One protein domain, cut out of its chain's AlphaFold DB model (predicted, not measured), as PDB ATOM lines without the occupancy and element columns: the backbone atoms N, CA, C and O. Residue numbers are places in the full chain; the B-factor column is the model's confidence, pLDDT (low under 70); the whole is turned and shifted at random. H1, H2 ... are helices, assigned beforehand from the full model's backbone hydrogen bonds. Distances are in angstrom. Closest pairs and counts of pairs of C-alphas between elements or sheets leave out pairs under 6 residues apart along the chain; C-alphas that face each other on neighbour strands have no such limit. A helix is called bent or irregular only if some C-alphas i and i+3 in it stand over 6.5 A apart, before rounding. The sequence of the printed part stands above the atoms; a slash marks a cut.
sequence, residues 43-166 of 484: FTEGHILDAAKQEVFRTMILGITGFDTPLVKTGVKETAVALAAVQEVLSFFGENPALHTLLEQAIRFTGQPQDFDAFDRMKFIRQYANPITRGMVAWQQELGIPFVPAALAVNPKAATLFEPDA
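Overview. This is residues 43 to 166 of the 484 residues of the protein "Cytochrome C peroxidase" of Rufibacter sp. NBS58-1 (UniProt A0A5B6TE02). Four helices stand side by side in an up-and-down bundle, a ring of four in which each helix packs on two others and the two diagonal pairs stay apart. After the last helix, the stretch of residues 143 to 166, with no named element, folds back beside H1 and H4, on the side away from H2 and H3. The printed part has 124 residues with four named helices, H1, H2, H3 and H4 in that order, and no named strand; the class is all helix. The whole is compact, with a radius of gyration of the C-alphas of 14.2 A and spans of 42 by 30 by 25 A.

Arrangement. Begin with the longest helix, H4, residues 121 to 142. Look at Thr 133 in it: its C-alpha is 6.0 A from that of Lys 53 in H1, residues 45 to 63, the closest C-alphas of the two. H1 and H4 touch at a shallow tilt of 6 degrees, opposite ways. On H4 go back to Tyr 128, whose C-alpha is 5.6 A from that of Ala 106 in H3, residues 97 to 111, again the closest pair. H3 and H4 touch and form a helical hairpin, with a shallow tilt of 27 degrees, opposite ways. From H3 pass to H2, residues 75 to 91: the two touch in another hairpin at a shallow tilt of 20 degrees, and the C-alphas of Ala 80 and Ile 107 are closest, at 4.5 A. H1 and H2 touch as a third hairpin at a shallow tilt of 13 degrees, closest at the C-alphas of Gly 63 and Gly 75, 4.8 A apart. H1 and H3 are apart, as are H2 and H4. In H1, H2 and H3 every O i to N i+4 pair is within hydrogen-bond range; in H4 16 of 18 are.

Along the chain. Find C-alpha 121 at (198.868, 132.488, 215.880); from there H4 runs 29.9 A to C-alpha 142 at (184.755, 107.483, 207.521). H4 is only just irregular: C-alphas 127 and 130 are 6.8 A apart. H1 starts at C-alpha 45, (176.193, 116.827, 203.449), and is 25.0 A long, with a kink of 28 degrees near residue 57. H2 measures 24.3 A and H3 20.5 A.

Size, cuts and confidence. The two C-alphas farthest apart are those of Leu 71 and Gly 144, at 43.6 A. The link from H1 to H2 is long, with 11 residues; H2 to H3 is tight and H3 to H4 short. The printed part has no cut. Its mean pLDDT is 96.2, and no printed residue is under 70.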
ATOM      1  N   PHE A  43     171.580 122.019 199.840       91.56
ATOM      2  CA  PHE A  43     172.936 121.586 200.166       91.56
ATOM      3  C   PHE A  43     172.987 120.073 200.374       91.56
ATOM      4  O   PHE A  43     172.102 119.480 200.984       91.56
ATOM      5  N   THR A  44     174.056 119.447 199.887       95.12
ATOM      6  CA  THR A  44     174.401 118.078 200.301       95.12
ATOM      7  C   THR A  44     175.222 118.128 201.586       95.12
ATOM      8  O   THR A  44     175.854 119.140 201.885       95.12
ATOM      9  N   GLU A  45     175.296 117.010 202.300       96.69
ATOM     10  CA  GLU A  45     176.193 116.827 203.449       96.69
ATOM     11  C   GLU A  45     177.639 117.254 203.144       96.69
ATOM     12  O   GLU A  45     178.256 117.981 203.919       96.69
ATOM     13  N   GLY A  46     178.148 116.892 201.962       97.12
ATOM     14  CA  GLY A  46     179.481 117.292 201.509       97.12
ATOM     15  C   GLY A  46     179.660 118.807 201.363       97.12
ATOM     16  O   GLY A  46     180.742 119.310 201.654       97.12
ATOM     17  N   HIS A  47     178.617 119.548 200.962       95.75
ATOM     18  CA  HIS A  47     178.672 121.015 200.915       95.75
ATOM     19  C   HIS A  47     178.732 121.626 202.317       95.75
ATOM     20  O   HIS A  47     179.474 122.581 202.527       95.75
ATOM     21  N   ILE A  48     177.980 121.075 203.273       96.31
ATOM     22  CA  ILE A  48     177.970 121.560 204.658       96.31
ATOM     23  C   ILE A  48     179.324 121.302 205.336       96.31
ATOM     24  O   ILE A  48     179.872 122.206 205.965       96.31
ATOM     25  N   LEU A  49     179.905 120.110 205.153       97.62
ATOM     26  CA  LEU A  49     181.234 119.787 205.685       97.62
ATOM     27  C   LEU A  49     182.343 120.631 205.044       97.62
ATOM     28  O   LEU A  49     183.234 121.101 205.755       97.62
ATOM     29  N   ASP A  50     182.284 120.875 203.728       96.81
ATOM     30  CA  ASP A  50     183.240 121.772 203.070       96.81
ATOM     31  C   ASP A  50     183.090 123.207 203.587       96.81
ATOM     32  O   ASP A  50     184.088 123.809 203.969       96.81
ATOM     33  N   ALA A  51     181.865 123.732 203.717       95.88
ATOM     34  CA  ALA A  51     181.624 125.066 204.271       95.88
ATOM     35  C   ALA A  51     182.163 125.212 205.706       95.88
ATOM     36  O   ALA A  51     182.843 126.193 206.008       95.88
ATOM     37  N   ALA A  52     181.942 124.216 206.569       97.88
ATOM     38  CA  ALA A  52     182.504 124.199 207.918       97.88
ATOM     39  C   ALA A  52     184.044 124.193 207.897       97.88
ATOM     40  O   ALA A  52     184.683 124.902 208.676       97.88
ATOM     41  N   LYS A  53     184.663 123.431 206.984       97.88
ATOM     42  CA  LYS A  53     186.128 123.387 206.828       97.88
ATOM     43  C   LYS A  53     186.680 124.726 206.328       97.88
ATOM     44  O   LYS A  53     187.693 125.205 206.839       97.88
ATOM     45  N   GLN A  54     186.005 125.338 205.358       97.38
ATOM     46  CA  GLN A  54     186.342 126.663 204.835       97.38
ATOM     47  C   GLN A  54     186.240 127.734 205.924       97.38
ATOM     48  O   GLN A  54     187.060 128.648 205.933       97.38
ATOM     49  N   GLU A  55     185.302 127.613 206.870       98.12
ATOM     50  CA  GLU A  55     185.223 128.529 208.012       98.12
ATOM     51  C   GLU A  55     186.448 128.395 208.923       98.12
ATOM     52  O   GLU A  55     187.061 129.400 209.275       98.12
ATOM     53  N   VAL A  56     186.914 127.174 209.219       98.56
ATOM     54  CA  VAL A  56     188.174 126.999 209.968       98.56
ATOM     55  C   VAL A  56     189.348 127.646 209.219       98.56
ATOM     56  O   VAL A  56     190.121 128.389 209.825       98.56
ATOM     57  N   PHE A  57     189.445 127.472 207.897       98.19
ATOM     58  CA  PHE A  57     190.447 128.170 207.078       98.19
ATOM     59  C   PHE A  57     190.292 129.696 207.121       98.19
ATOM     60  O   PHE A  57     191.289 130.411 207.250       98.19
ATOM     61  N   ARG A  58     189.060 130.212 207.089       97.50
ATOM     62  CA  ARG A  58     188.761 131.641 207.232       97.50
ATOM     63  C   ARG A  58     189.279 132.187 208.559       97.50
ATOM     64  O   ARG A  58     189.882 133.260 208.570       97.50
ATOM     65  N   THR A  59     189.128 131.450 209.662       97.69
ATOM     66  CA  THR A  59     189.664 131.891 210.962       97.69
ATOM     67  C   THR A  59     191.189 132.021 210.960       97.69
ATOM     68  O   THR A  59     191.724 132.945 211.571       97.69
ATOM     69  N   MET A  60     191.896 131.158 210.220       97.19
ATOM     70  CA  MET A  60     193.358 131.202 210.092       97.19
ATOM     71  C   MET A  60     193.841 132.376 209.233       97.19
ATOM     72  O   MET A  60     194.870 132.975 209.540       97.19
ATOM     73  N   ILE A  61     193.127 132.667 208.141       96.69
ATOM     74  CA  ILE A  61     193.520 133.681 207.153       96.69
ATOM     75  C   ILE A  61     193.086 135.088 207.601       96.69
ATOM     76  O   ILE A  61     193.865 136.031 207.477       96.69
ATOM     77  N   LEU A  62     191.863 135.228 208.125       95.75
ATOM     78  CA  LEU A  62     191.213 136.519 208.394       95.75
ATOM     79  C   LEU A  62     190.906 136.752 209.881       95.75
ATOM     80  O   LEU A  62     191.102 137.852 210.396       95.75
ATOM     81  N   GLY A  63     190.425 135.725 210.589       95.25
ATOM     82  CA  GLY A  63     189.949 135.876 211.970       95.25
ATOM     83  C   GLY A  63     191.061 136.311 212.925       95.25
ATOM     84  O   GLY A  63     191.026 137.394 213.510       95.25
ATOM     85  N   ILE A  64     192.112 135.498 213.039       96.19
ATOM     86  CA  ILE A  64     193.237 135.773 213.948       96.19
ATOM     87  C   ILE A  64     194.114 136.953 213.499       96.19
ATOM     88  O   ILE A  64     194.938 137.435 214.283       96.19
ATOM     89  N   THR A  65     193.962 137.417 212.255       95.44
ATOM     90  CA  THR A  65     194.697 138.573 211.722       95.44
ATOM     91  C   THR A  65     194.041 139.903 212.038       95.44
ATOM     92  O   THR A  65     194.670 140.943 211.865       95.44
ATOM     93  N   GLY A  66     192.805 139.882 212.550       92.38
ATOM     94  CA  GLY A  66     192.033 141.100 212.776       92.38
ATOM     95  C   GLY A  66     191.606 141.761 211.468       92.38
ATOM     96  O   GLY A  66     191.297 142.945 211.480       92.38
ATOM     97  N   PHE A  67     191.584 141.016 210.354       92.88
ATOM     98  CA  PHE A  67     191.166 141.543 209.057       92.88
ATOM     99  C   PHE A  67     189.766 142.158 209.139       92.88
ATOM    100  O   PHE A  67     189.574 143.286 208.708       92.88
ATOM    101  N   ASP A  68     188.800 141.454 209.738       89.62
ATOM    102  CA  ASP A  68     187.410 141.919 209.830       89.62
ATOM    103  C   ASP A  68     187.190 143.051 210.852       89.62
ATOM    104  O   ASP A  68     186.190 143.769 210.740       89.62
ATOM    105  N   THR A  69     188.090 143.163 211.839       89.94
ATOM    106  CA  THR A  69     188.000 144.077 212.992       89.94
ATOM    107  C   THR A  69     189.337 144.761 213.323       89.94
ATOM    108  O   THR A  69     189.901 144.567 214.413       89.94
ATOM    109  N   PRO A  70     189.909 145.534 212.380       87.56
ATOM    110  CA  PRO A  70     191.267 146.061 212.504       87.56
ATOM    111  C   PRO A  70     191.425 147.142 213.584       87.56
ATOM    112  O   PRO A  70     192.561 147.384 214.013       87.56
ATOM    113  N   LEU A  71     190.338 147.789 214.032       87.19
ATOM    114  CA  LEU A  71     190.392 148.860 215.037       87.19
ATOM    115  C   LEU A  71     190.261 148.318 216.468       87.19
ATOM    116  O   LEU A  71     191.109 148.597 217.317       87.19
ATOM    117  N   VAL A  72     189.229 147.522 216.745       90.19
ATOM    118  CA  VAL A  72     188.906 146.987 218.078       90.19
ATOM    119  C   VAL A  72     189.620 145.684 218.400       90.19
ATOM    120  O   VAL A  72     189.649 145.280 219.565       90.19
ATOM    121  N   LYS A  73     190.221 145.037 217.392       91.81
ATOM    122  CA  LYS A  73     191.086 143.863 217.554       91.81
ATOM    123  C   LYS A  73     190.393 142.669 218.238       91.81
ATOM    124  O   LYS A  73     191.003 141.938 219.021       91.81
ATOM    125  N   THR A  74     189.114 142.435 217.944       92.62
ATOM    126  CA  THR A  74     188.323 141.326 218.516       92.62
ATOM    127  C   THR A  74     188.403 140.022 217.726       92.62
ATOM    128  O   THR A  74     187.927 139.000 218.223       92.62
ATOM    129  N   GLY A  75     189.056 140.005 216.559       94.06
ATOM    130  CA  GLY A  75     189.093 138.854 215.645       94.06
ATOM    131  C   GLY A  75     189.496 137.504 216.271       94.06
ATOM    132  O   GLY A  75     188.948 136.461 215.911       94.06
ATOM    133  N   VAL A  76     190.374 137.494 217.286       96.50
ATOM    134  CA  VAL A  76     190.720 136.263 218.031       96.50
ATOM    135  C   VAL A  76     189.535 135.750 218.860       96.50
ATOM    136  O   VAL A  76     189.245 134.559 218.843       96.50
ATOM    137  N   LYS A  77     188.792 136.628 219.543       95.56
ATOM    138  CA  LYS A  77     187.590 136.226 220.297       95.56
ATOM    139  C   LYS A  77     186.458 135.812 219.362       95.56
ATOM    140  O   LYS A  77     185.757 134.845 219.638       95.56
ATOM    141  N   GLU A  78     186.303 136.506 218.239       95.50
ATOM    142  CA  GLU A  78     185.328 136.147 217.202       95.50
ATOM    143  C   GLU A  78     185.643 134.788 216.571       95.50
ATOM    144  O   GLU A  78     184.732 134.013 216.292       95.50
ATOM    145  N   THR A  79     186.927 134.432 216.463       97.69
ATOM    146  CA  THR A  79     187.352 133.084 216.056       97.69
ATOM    147  C   THR A  79     186.804 132.005 216.999       97.69
ATOM    148  O   THR A  79     186.418 130.939 216.533       97.69
ATOM    149  N   ALA A  80     186.703 132.258 218.309       98.06
ATOM    150  CA  ALA A  80     186.080 131.308 219.240       98.06
ATOM    151  C   ALA A  80     184.594 131.077 218.919       98.06
ATOM    152  O   ALA A  80     184.125 129.942 218.964       98.06
ATOM    153  N   VAL A  81     183.872 132.140 218.549       97.75
ATOM    154  CA  VAL A  81     182.457 132.071 218.150       97.75
ATOM    155  C   VAL A  81     182.303 131.303 216.837       97.75
ATOM    156  O   VAL A  81     181.451 130.422 216.744       97.75
ATOM    157  N   ALA A  82     183.159 131.577 215.850       98.00
ATOM    158  CA  ALA A  82     183.168 130.854 214.580       98.00
ATOM    159  C   ALA A  82     183.431 129.350 214.777       98.00
ATOM    160  O   ALA A  82     182.711 128.515 214.234       98.00
ATOM    161  N   LEU A  83     184.410 128.989 215.613       98.81
ATOM    162  CA  LEU A  83     184.713 127.588 215.918       98.81
ATOM    163  C   LEU A  83     183.593 126.894 216.707       98.81
ATOM    164  O   LEU A  83     183.348 125.711 216.481       98.81
ATOM    165  N   ALA A  84     182.889 127.608 217.591       98.69
ATOM    166  CA  ALA A  84     181.707 127.075 218.269       98.69
ATOM    167  C   ALA A  84     180.563 126.791 217.281       98.69
ATOM    168  O   ALA A  84     179.931 125.742 217.367       98.69
ATOM    169  N   ALA A  85     180.350 127.665 216.291       98.44
ATOM    170  CA  ALA A  85     179.384 127.417 215.220       98.44
ATOM    171  C   ALA A  85     179.788 126.213 214.349       98.44
ATOM    172  O   ALA A  85     178.945 125.388 214.005       98.44
ATOM    173  N   VAL A  86     181.083 126.054 214.040       98.69
ATOM    174  CA  VAL A  86     181.599 124.850 213.362       98.69
ATOM    175  C   VAL A  86     181.327 123.592 214.193       98.69
ATOM    176  O   VAL A  86     180.865 122.593 213.647       98.69
ATOM    177  N   GLN A  87     181.572 123.630 215.506       98.56
ATOM    178  CA  GLN A  87     181.278 122.515 216.411       98.56
ATOM    179  C   GLN A  87     179.784 122.159 216.419       98.56
ATOM    180  O   GLN A  87     179.442 120.980 216.332       98.56
ATOM    181  N   GLU A  88     178.901 123.160 216.471       98.38
ATOM    182  CA  GLU A  88     177.450 122.966 216.391       98.38
ATOM    183  C   GLU A  88     177.050 122.298 215.069       98.38
ATOM    184  O   GLU A  88     176.357 121.280 215.081       98.38
ATOM    185  N   VAL A  89     177.554 122.792 213.932       97.62
ATOM    186  CA  VAL A  89     177.296 122.199 212.608       97.62
ATOM    187  C   VAL A  89     177.761 120.743 212.542       97.62
ATOM    188  O   VAL A  89     177.052 119.884 212.019       97.62
ATOM    189  N   LEU A  90     178.938 120.442 213.086       98.25
ATOM    190  CA  LEU A  90     179.483 119.087 213.082       98.25
ATOM    191  C   LEU A  90     178.667 118.115 213.941       98.25
ATOM    192  O   LEU A  90     178.631 116.929 213.623       98.25
ATOM    193  N   SER A  91     177.956 118.594 214.968       97.50
ATOM    194  CA  SER A  91     177.120 117.728 215.809       97.50
ATOM    195  C   SER A  91     175.960 117.061 215.050       97.50
ATOM    196  O   SER A  91     175.494 115.998 215.460       97.50
ATOM    197  N   PHE A  92     175.533 117.615 213.906       97.19
ATOM    198  CA  PHE A  92     174.505 117.011 213.047       97.19
ATOM    199  C   PHE A  92     174.985 115.766 212.277       97.19
ATOM    200  O   PHE A  92     174.152 115.039 211.738       97.19
ATOM    201  N   PHE A  93     176.295 115.492 212.236       97.44
ATOM    202  CA  PHE A  93     176.890 114.355 211.512       97.44
ATOM    203  C   PHE A  93     177.192 113.142 212.409       97.44
ATOM    204  O   PHE A  93     177.699 112.127 211.932       97.44
ATOM    205  N   GLY A  94     176.868 113.233 213.702       96.44
ATOM    206  CA  GLY A  94     177.102 112.187 214.697       96.44
ATOM    207  C   GLY A  94     178.199 112.546 215.700       96.44
ATOM    208  O   GLY A  94     178.616 113.696 215.823       96.44
ATOM    209  N   GLU A  95     178.662 111.547 216.450       96.19
ATOM    210  CA  GLU A  95     179.673 111.745 217.488       96.19
ATOM    211  C   GLU A  95     181.091 111.533 216.946       96.19
ATOM    212  O   GLU A  95     181.414 110.487 216.385       96.19
ATOM    213  N   ASN A  96     181.970 112.504 217.195       98.06
ATOM    214  CA  ASN A  96     183.414 112.350 217.035       98.06
ATOM    215  C   ASN A  96     184.130 112.959 218.252       98.06
ATOM    216  O   ASN A  96     184.448 114.153 218.253       98.06
ATOM    217  N   PRO A  97     184.379 112.165 219.313       98.00
ATOM    218  CA  PRO A  97     184.938 112.675 220.566       98.00
ATOM    219  C   PRO A  97     186.313 113.339 220.406       98.00
ATOM    220  O   PRO A  97     186.620 114.308 221.104       98.00
ATOM    221  N   ALA A  98     187.138 112.846 219.476       97.94
ATOM    222  CA  ALA A  98     188.457 113.409 219.206       97.94
ATOM    223  C   ALA A  98     188.351 114.812 218.588       97.94
ATOM    224  O   ALA A  98     188.971 115.753 219.087       97.94
ATOM    225  N   LEU A  99     187.526 114.970 217.549       98.12
ATOM    226  CA  LEU A  99     187.308 116.258 216.891       98.12
ATOM    227  C   LEU A  99     186.607 117.258 217.817       98.12
ATOM    228  O   LEU A  99     187.013 118.418 217.884       98.12
ATOM    229  N   HIS A 100     185.618 116.796 218.585       98.44
ATOM    230  CA  HIS A 100     184.953 117.599 219.609       98.44
ATOM    231  C   HIS A 100     185.955 118.149 220.630       98.44
ATOM    232  O   HIS A 100     185.991 119.351 220.879       98.44
ATOM    233  N   THR A 101     186.832 117.288 221.161       98.62
ATOM    234  CA  THR A 101     187.872 117.695 222.119       98.62
ATOM    235  C   THR A 101     188.821 118.734 221.515       98.62
ATOM    236  O   THR A 101     189.153 119.719 222.179       98.62
ATOM    237  N   LEU A 102     189.250 118.553 220.259       98.44
ATOM    238  CA  LEU A 102     190.112 119.517 219.566       98.44
ATOM    239  C   LEU A 102     189.429 120.883 219.403       98.44
ATOM    240  O   LEU A 102     190.052 121.910 219.682       98.44
ATOM    241  N   LEU A 103     188.151 120.903 219.012       98.75
ATOM    242  CA  LEU A 103     187.358 122.131 218.893       98.75
ATOM    243  C   LEU A 103     187.193 122.832 220.244       98.75
ATOM    244  O   LEU A 103     187.474 124.023 220.334       98.75
ATOM    245  N   GLU A 104     186.843 122.118 221.315       98.69
ATOM    246  CA  GLU A 104     186.735 122.713 222.657       98.69
ATOM    247  C   GLU A 104     188.055 123.315 223.149       98.69
ATOM    248  O   GLU A 104     188.079 124.337 223.842       98.69
ATOM    249  N   GLN A 105     189.180 122.666 222.848       98.69
ATOM    250  CA  GLN A 105     190.493 123.206 223.186       98.69
ATOM    251  C   GLN A 105     190.804 124.464 222.367       98.69
ATOM    252  O   GLN A 105     191.291 125.442 222.936       98.69
ATOM    253  N   ALA A 106     190.473 124.470 221.073       98.69
ATOM    254  CA  ALA A 106     190.655 125.622 220.197       98.69
ATOM    255  C   ALA A 106     189.779 126.814 220.618       98.69
ATOM    256  O   ALA A 106     190.296 127.917 220.774       98.69
ATOM    257  N   ILE A 107     188.489 126.578 220.885       98.75
ATOM    258  CA  ILE A 107     187.522 127.580 221.364       98.75
ATOM    259  C   ILE A 107     187.997 128.194 222.684       98.75
ATOM    260  O   ILE A 107     187.954 129.410 222.851       98.75
ATOM    261  N   ARG A 108     188.500 127.383 223.625       98.44
ATOM    262  CA  ARG A 108     189.076 127.906 224.877       98.44
ATOM    263  C   ARG A 108     190.337 128.731 224.630       98.44
ATOM    264  O   ARG A 108     190.485 129.795 225.228       98.44
ATOM    265  N   PHE A 109     191.225 128.264 223.753       98.38
ATOM    266  CA  PHE A 109     192.474 128.957 223.430       98.38
ATOM    267  C   PHE A 109     192.237 130.330 222.785       98.38
ATOM    268  O   PHE A 109     192.973 131.277 223.065       98.38
ATOM    269  N   THR A 110     191.202 130.467 221.958       97.88
ATOM    270  CA  THR A 110     190.849 131.738 221.305       97.88
ATOM    271  C   THR A 110     189.900 132.603 222.140       97.88
ATOM    272  O   THR A 110     189.983 133.830 222.087       97.88
ATOM    273  N   GLY A 111     189.047 131.996 222.970       95.94
ATOM    274  CA  GLY A 111     188.049 132.693 223.789       95.94
ATOM    275  C   GLY A 111     188.567 133.274 225.109       95.94
ATOM    276  O   GLY A 111     187.901 134.124 225.703       95.94
ATOM    277  N   GLN A 112     189.740 132.848 225.587       92.94
ATOM    278  CA  GLN A 112     190.319 133.379 226.824       92.94
ATOM    279  C   GLN A 112     190.651 134.885 226.711       92.94
ATOM    280  O   GLN A 112     191.083 135.342 225.649       92.94
ATOM    281  N   PRO A 113     190.494 135.681 227.790       89.31
ATOM    282  CA  PRO A 113     190.958 137.064 227.808       89.31
ATOM    283  C   PRO A 113     192.469 137.131 227.557       89.31
ATOM    284  O   PRO A 113     193.263 136.677 228.376       89.31
ATOM    285  N   GLN A 114     192.859 137.697 226.420       89.56
ATOM    286  CA  GLN A 114     194.252 137.869 226.028       89.56
ATOM    287  C   GLN A 114     194.400 139.104 225.143       89.56
ATOM    288  O   GLN A 114     193.444 139.526 224.489       89.56
ATOM    289  N   ASP A 115     195.600 139.675 225.145       93.81
ATOM    290  CA  ASP A 115     195.979 140.728 224.211       93.81
ATOM    291  C   ASP A 115     196.030 140.149 222.788       93.81
ATOM    292  O   ASP A 115     196.646 139.106 222.544       93.81
ATOM    293  N   PHE A 116     195.371 140.828 221.849       95.25
ATOM    294  CA  PHE A 116     195.359 140.462 220.437       95.25
ATOM    295  C   PHE A 116     196.771 140.406 219.839       95.25
ATOM    296  O   PHE A 116     197.076 139.503 219.048       95.25
ATOM    297  N   ASP A 117     197.649 141.339 220.213       95.06
ATOM    298  CA  ASP A 117     199.009 141.406 219.677       95.06
ATOM    299  C   ASP A 117     199.897 140.290 220.266       95.06
ATOM    300  O   ASP A 117     200.821 139.827 219.600       95.06
ATOM    301  N   ALA A 118     199.572 139.787 221.464       94.75
ATOM    302  CA  ALA A 118     200.300 138.703 222.135       94.75
ATOM    303  C   ALA A 118     199.812 137.288 221.764       94.75
ATOM    304  O   ALA A 118     200.420 136.300 222.186       94.75
ATOM    305  N   PHE A 119     198.719 137.162 221.005       97.88
ATOM    306  CA  PHE A 119     198.154 135.866 220.633       97.88
ATOM    307  C   PHE A 119     199.124 135.032 219.776       97.88
ATOM    308  O   PHE A 119     199.632 135.493 218.748       97.88
ATOM    309  N   ASP A 120     199.343 133.775 220.173       98.12
ATOM    310  CA  ASP A 120     200.214 132.842 219.457       98.12
ATOM    311  C   ASP A 120     199.470 132.184 218.283       98.12
ATOM    312  O   ASP A 120     198.867 131.110 218.387       98.12
ATOM    313  N   ARG A 121     199.517 132.872 217.142       98.25
ATOM    314  CA  ARG A 121     198.868 132.488 215.880       98.25
ATOM    315  C   ARG A 121     199.503 131.244 215.280       98.25
ATOM    316  O   ARG A 121     198.795 130.394 214.742       98.25
ATOM    317  N   MET A 122     200.824 131.110 215.397       98.38
ATOM    318  CA  MET A 122     201.535 129.919 214.937       98.38
ATOM    319  C   MET A 122     201.049 128.676 215.686       98.38
ATOM    320  O   MET A 122     200.728 127.654 215.069       98.38
ATOM    321  N   LYS A 123     200.946 128.774 217.016       98.00
ATOM    322  CA  LYS A 123     200.400 127.700 217.847       98.00
ATOM    323  C   LYS A 123     198.945 127.406 217.499       98.00
ATOM    324  O   LYS A 123     198.612 126.233 217.341       98.00
ATOM    325  N   PHE A 124     198.108 128.436 217.333       98.69
ATOM    326  CA  PHE A 124     196.717 128.263 216.901       98.69
ATOM    327  C   PHE A 124     196.616 127.392 215.643       98.69
ATOM    328  O   PHE A 124     195.913 126.381 215.628       98.69
ATOM    329  N   ILE A 125     197.376 127.751 214.609       98.56
ATOM    330  CA  ILE A 125     197.353 127.061 213.321       98.56
ATOM    331  C   ILE A 125     197.828 125.613 213.459       98.56
ATOM    332  O   ILE A 125     197.107 124.693 213.071       98.56
ATOM    333  N   ARG A 126     199.022 125.390 214.022       98.06
ATOM    334  CA  ARG A 126     199.645 124.053 214.027       98.06
ATOM    335  C   ARG A 126     199.004 123.089 215.018       98.06
ATOM    336  O   ARG A 126     198.906 121.905 214.714       98.06
ATOM    337  N   GLN A 127     198.597 123.567 216.194       98.00
ATOM    338  CA  GLN A 127     198.123 122.701 217.281       98.00
ATOM    339  C   GLN A 127     196.600 122.573 217.342       98.00
ATOM    340  O   GLN A 127     196.114 121.650 217.989       98.00
ATOM    341  N   TYR A 128     195.856 123.456 216.669       98.62
ATOM    342  CA  TYR A 128     194.394 123.439 216.708       98.62
ATOM    343  C   TYR A 128     193.777 123.410 215.311       98.62
ATOM    344  O   TYR A 128     193.177 122.403 214.946       98.62
ATOM    345  N   ALA A 129     193.949 124.461 214.505       98.56
ATOM    346  CA  ALA A 129     193.224 124.584 213.238       98.56
ATOM    347  C   ALA A 129     193.577 123.467 212.234       98.56
ATOM    348  O   ALA A 129     192.678 122.804 211.722       98.56
ATOM    349  N   ASN A 130     194.871 123.190 212.017       98.50
ATOM    350  CA  ASN A 130     195.313 122.116 211.122       98.50
ATOM    351  C   ASN A 130     194.855 120.721 211.608       98.50
ATOM    352  O   ASN A 130     194.322 119.962 210.797       98.50
ATOM    353  N   PRO A 131     195.012 120.341 212.897       98.62
ATOM    354  CA  PRO A 131     194.434 119.104 213.423       98.62
ATOM    355  C   PRO A 131     192.913 119.001 213.269       98.62
ATOM    356  O   PRO A 131     192.426 117.930 212.911       98.62
ATOM    357  N   ILE A 132     192.170 120.092 213.487       98.81
ATOM    358  CA  ILE A 132     190.710 120.129 213.305       98.81
ATOM    359  C   ILE A 132     190.354 119.804 211.853       98.81
ATOM    360  O   ILE A 132     189.602 118.862 211.613       98.81
ATOM    361  N   THR A 133     190.927 120.506 210.872       98.62
ATOM    362  CA  THR A 133     190.574 120.284 209.459       98.62
ATOM    363  C   THR A 133     191.046 118.923 208.944       98.62
ATOM    364  O   THR A 133     190.353 118.302 208.136       98.62
ATOM    365  N   ARG A 134     192.162 118.393 209.469       98.50
ATOM    366  CA  ARG A 134     192.573 116.994 209.249       98.50
ATOM    367  C   ARG A 134     191.539 116.006 209.780       98.50
ATOM    368  O   ARG A 134     191.154 115.092 209.053       98.50
ATOM    369  N   GLY A 135     191.078 116.208 211.013       98.50
ATOM    370  CA  GLY A 135     190.040 115.389 211.636       98.50
ATOM    371  C   GLY A 135     188.720 115.438 210.867       98.50
ATOM    372  O   GLY A 135     188.119 114.396 210.638       98.50
ATOM    373  N   MET A 136     188.316 116.617 210.386       98.69
ATOM    374  CA  MET A 136     187.113 116.787 209.559       98.69
ATOM    375  C   MET A 136     187.196 115.999 208.248       98.69
ATOM    376  O   MET A 136     186.256 115.285 207.911       98.69
ATOM    377  N   VAL A 137     188.319 116.082 207.523       98.25
ATOM    378  CA  VAL A 137     188.501 115.339 206.262       98.25
ATOM    379  C   VAL A 137     188.526 113.827 206.498       98.25
ATOM    380  O   VAL A 137     187.896 113.090 205.741       98.25
ATOM    381  N   ALA A 138     189.211 113.361 207.546       98.44
ATOM    382  CA  ALA A 138     189.231 111.942 207.903       98.44
ATOM    383  C   ALA A 138     187.833 111.433 208.290       98.44
ATOM    384  O   ALA A 138     187.407 110.376 207.830       98.44
ATOM    385  N   TRP A 139     187.089 112.213 209.076       98.50
ATOM    386  CA  TRP A 139     185.745 111.842 209.508       98.50
ATOM    387  C   TRP A 139     184.738 111.854 208.352       98.50
ATOM    388  O   TRP A 139     183.936 110.934 208.227       98.50
ATOM    389  N   GLN A 140     184.832 112.824 207.434       98.44
ATOM    390  CA  GLN A 140     184.032 112.832 206.206       98.44
ATOM    391  C   GLN A 140     184.227 111.544 205.386       98.44
ATOM    392  O   GLN A 140     183.259 110.993 204.860       98.44
ATOM    393  N   GLN A 141     185.470 111.057 205.288       98.31
ATOM    394  CA  GLN A 141     185.787 109.799 204.609       98.31
ATOM    395  C   GLN A 141     185.211 108.585 205.346       98.31
ATOM    396  O   GLN A 141     184.653 107.703 204.696       98.31
ATOM    397  N   GLU A 142     185.319 108.547 206.676       98.12
ATOM    398  CA  GLU A 142     184.755 107.483 207.521       98.12
ATOM    399  C   GLU A 142     183.232 107.374 207.372       98.12
ATOM    400  O   GLU A 142     182.701 106.275 207.226       98.12
ATOM    401  N   LEU A 143     182.538 108.515 207.326       98.06
ATOM    402  CA  LEU A 143     181.090 108.589 207.113       98.06
ATOM    403  C   LEU A 143     180.667 108.233 205.676       98.06
ATOM    404  O   LEU A 143     179.477 108.121 205.394       98.06
ATOM    405  N   GLY A 144     181.616 108.073 204.746       98.12
ATOM    406  CA  GLY A 144     181.323 107.804 203.337       98.12
ATOM    407  C   GLY A 144     180.682 108.986 202.599       98.12
ATOM    408  O   GLY A 144     180.083 108.792 201.539       98.12
ATOM    409  N   ILE A 145     180.804 110.208 203.129       98.31
ATOM    410  CA  ILE A 145     180.192 111.405 202.546       98.31
ATOM    411  C   ILE A 145     181.077 111.920 201.399       98.31
ATOM    412  O   ILE A 145     182.255 112.226 201.605       98.31
ATOM    413  N   PRO A 146     180.544 112.074 200.174       97.75
ATOM    414  CA  PRO A 146     181.337 112.529 199.039       97.75
ATOM    415  C   PRO A 146     181.797 113.983 199.210       97.75
ATOM    416  O   PRO A 146     181.053 114.848 199.667       97.75
ATOM    417  N   PHE A 147     183.029 114.266 198.783       96.94
ATOM    418  CA  PHE A 147     183.537 115.634 198.660       96.94
ATOM    419  C   PHE A 147     182.815 116.395 197.543       96.94
ATOM    420  O   PHE A 147     182.378 115.795 196.558       96.94
ATOM    421  N   VAL A 148     182.747 117.723 197.666       94.69
ATOM    422  CA  VAL A 148     182.121 118.597 196.665       94.69
ATOM    423  C   VAL A 148     182.795 118.403 195.294       94.69
ATOM    424  O   VAL A 148     184.001 118.630 195.171       94.69
ATOM    425  N   PRO A 149     182.056 118.013 194.236       89.25
ATOM    426  CA  PRO A 149     182.618 117.760 192.908       89.25
ATOM    427  C   PRO A 149     182.762 119.059 192.096       89.25
ATOM    428  O   PRO A 149     182.335 119.134 190.945       89.25
ATOM    429  N   ALA A 150     183.341 120.102 192.694       84.69
ATOM    430  CA  ALA A 150     183.511 121.412 192.071       84.69
ATOM    431  C   ALA A 150     184.987 121.819 192.005       84.69
ATOM    432  O   ALA A 150     185.786 121.512 192.889       84.69
ATOM    433  N   ALA A 151     185.344 122.552 190.949       85.44
ATOM    434  CA  ALA A 151     186.653 123.181 190.824       85.44
ATOM    435  C   ALA A 151     186.692 124.456 191.679       85.44
ATOM    436  O   ALA A 151     186.590 125.560 191.155       85.44
ATOM    437  N   LEU A 152     186.796 124.289 192.997       93.31
ATOM    438  CA  LEU A 152     186.998 125.384 193.944       93.31
ATOM    439  C   LEU A 152     188.475 125.794 193.987       93.31
ATOM    440  O   LEU A 152     189.344 125.044 193.534       93.31
ATOM    441  N   ALA A 153     188.746 126.985 194.529       95.12
ATOM    442  CA  ALA A 153     190.107 127.472 194.739       95.12
ATOM    443  C   ALA A 153     190.864 126.616 195.756       95.12
ATOM    444  O   ALA A 153     192.000 126.224 195.508       95.12
ATOM    445  N   VAL A 154     190.213 126.288 196.872       96.25
ATOM    446  CA  VAL A 154     190.720 125.329 197.853       96.25
ATOM    447  C   VAL A 154     190.212 123.944 197.482       96.25
ATOM    448  O   VAL A 154     189.013 123.753 197.286       96.25
ATOM    449  N   ASN A 155     191.114 122.975 197.387       95.25
ATOM    450  CA  ASN A 155     190.777 121.588 197.109       95.25
ATOM    451  C   ASN A 155     189.899 121.018 198.250       95.25
ATOM    452  O   ASN A 155     190.356 120.947 199.397       95.25
ATOM    453  N   PRO A 156     188.664 120.550 197.973       95.38
ATOM    454  CA  PRO A 156     187.788 119.977 199.000       95.38
ATOM    455  C   PRO A 156     188.401 118.776 199.730       95.38
ATOM    456  O   PRO A 156     188.077 118.525 200.887       95.38
ATOM    457  N   LYS A 157     189.338 118.064 199.092       95.56
ATOM    458  CA  LYS A 157     190.045 116.919 199.684       95.56
ATOM    459  C   LYS A 157     191.280 117.312 200.492       95.56
ATOM    460  O   LYS A 157     191.795 116.481 201.234       95.56
ATOM    461  N   ALA A 158     191.766 118.546 200.355       95.69
ATOM    462  CA  ALA A 158     192.925 118.991 201.108       95.69
ATOM    463  C   ALA A 158     192.571 119.119 202.588       95.69
ATOM    464  O   ALA A 158     191.585 119.764 202.968       95.69
ATOM    465  N   ALA A 159     193.392 118.477 203.412       96.12
ATOM    466  CA  ALA A 159     193.204 118.415 204.849       96.12
ATOM    467  C   ALA A 159     193.658 119.697 205.562       96.12
ATOM    468  O   ALA A 159     193.166 119.991 206.645       96.12
ATOM    469  N   THR A 160     194.563 120.477 204.961       97.25
ATOM    470  CA  THR A 160     194.990 121.800 205.446       97.25
ATOM    471  C   THR A 160     195.229 122.756 204.275       97.25
ATOM    472  O   THR A 160     195.305 122.320 203.128       97.25
ATOM    473  N   LEU A 161     195.407 124.052 204.561       95.81
ATOM    474  CA  LEU A 161     195.824 125.060 203.570       95.81
ATOM    475  C   LEU A 161     197.273 124.894 203.082       95.81
ATOM    476  O   LEU A 161     197.698 125.627 202.192       95.81
ATOM    477  N   PHE A 162     198.037 123.979 203.679       96.12
ATOM    478  CA  PHE A 162     199.477 123.842 203.456       96.12
ATOM    479  C   PHE A 162     199.854 122.516 202.785       96.12
ATOM    480  O   PHE A 162     201.040 122.216 202.657       96.12
ATOM    481  N   GLU A 163     198.870 121.726 202.341       92.81
ATOM    482  CA  GLU A 163     199.132 120.589 201.453       92.81
ATOM    483  C   GLU A 163     199.651 121.082 200.089       92.81
ATOM    484  O   GLU A 163     199.201 122.133 199.618       92.81
ATOM    485  N   PRO A 164     200.532 120.327 199.404       88.06
ATOM    486  CA  PRO A 164     201.052 120.711 198.087       88.06
ATOM    487  C   PRO A 164     199.973 120.991 197.028       88.06
ATOM    488  O   PRO A 164     200.187 121.792 196.120       88.06
ATOM    489  N   ASP A 165     198.809 120.346 197.134       90.62
ATOM    490  CA  ASP A 165     197.658 120.506 196.240       90.62
ATOM    491  C   ASP A 165     196.459 121.199 196.919       90.62
ATOM    492  O   ASP A 165     195.328 121.109 196.427       90.62
ATOM    493  N   ALA A 166     196.688 121.899 198.041       95.06
ATOM    494  CA  ALA A 166     195.638 122.609 198.772       95.06
ATOM    495  C   ALA A 166     194.967 123.692 197.925       95.06
ATOM    496  O   ALA A 166     193.746 123.839 197.973       95.06
TER     497      ALA A 166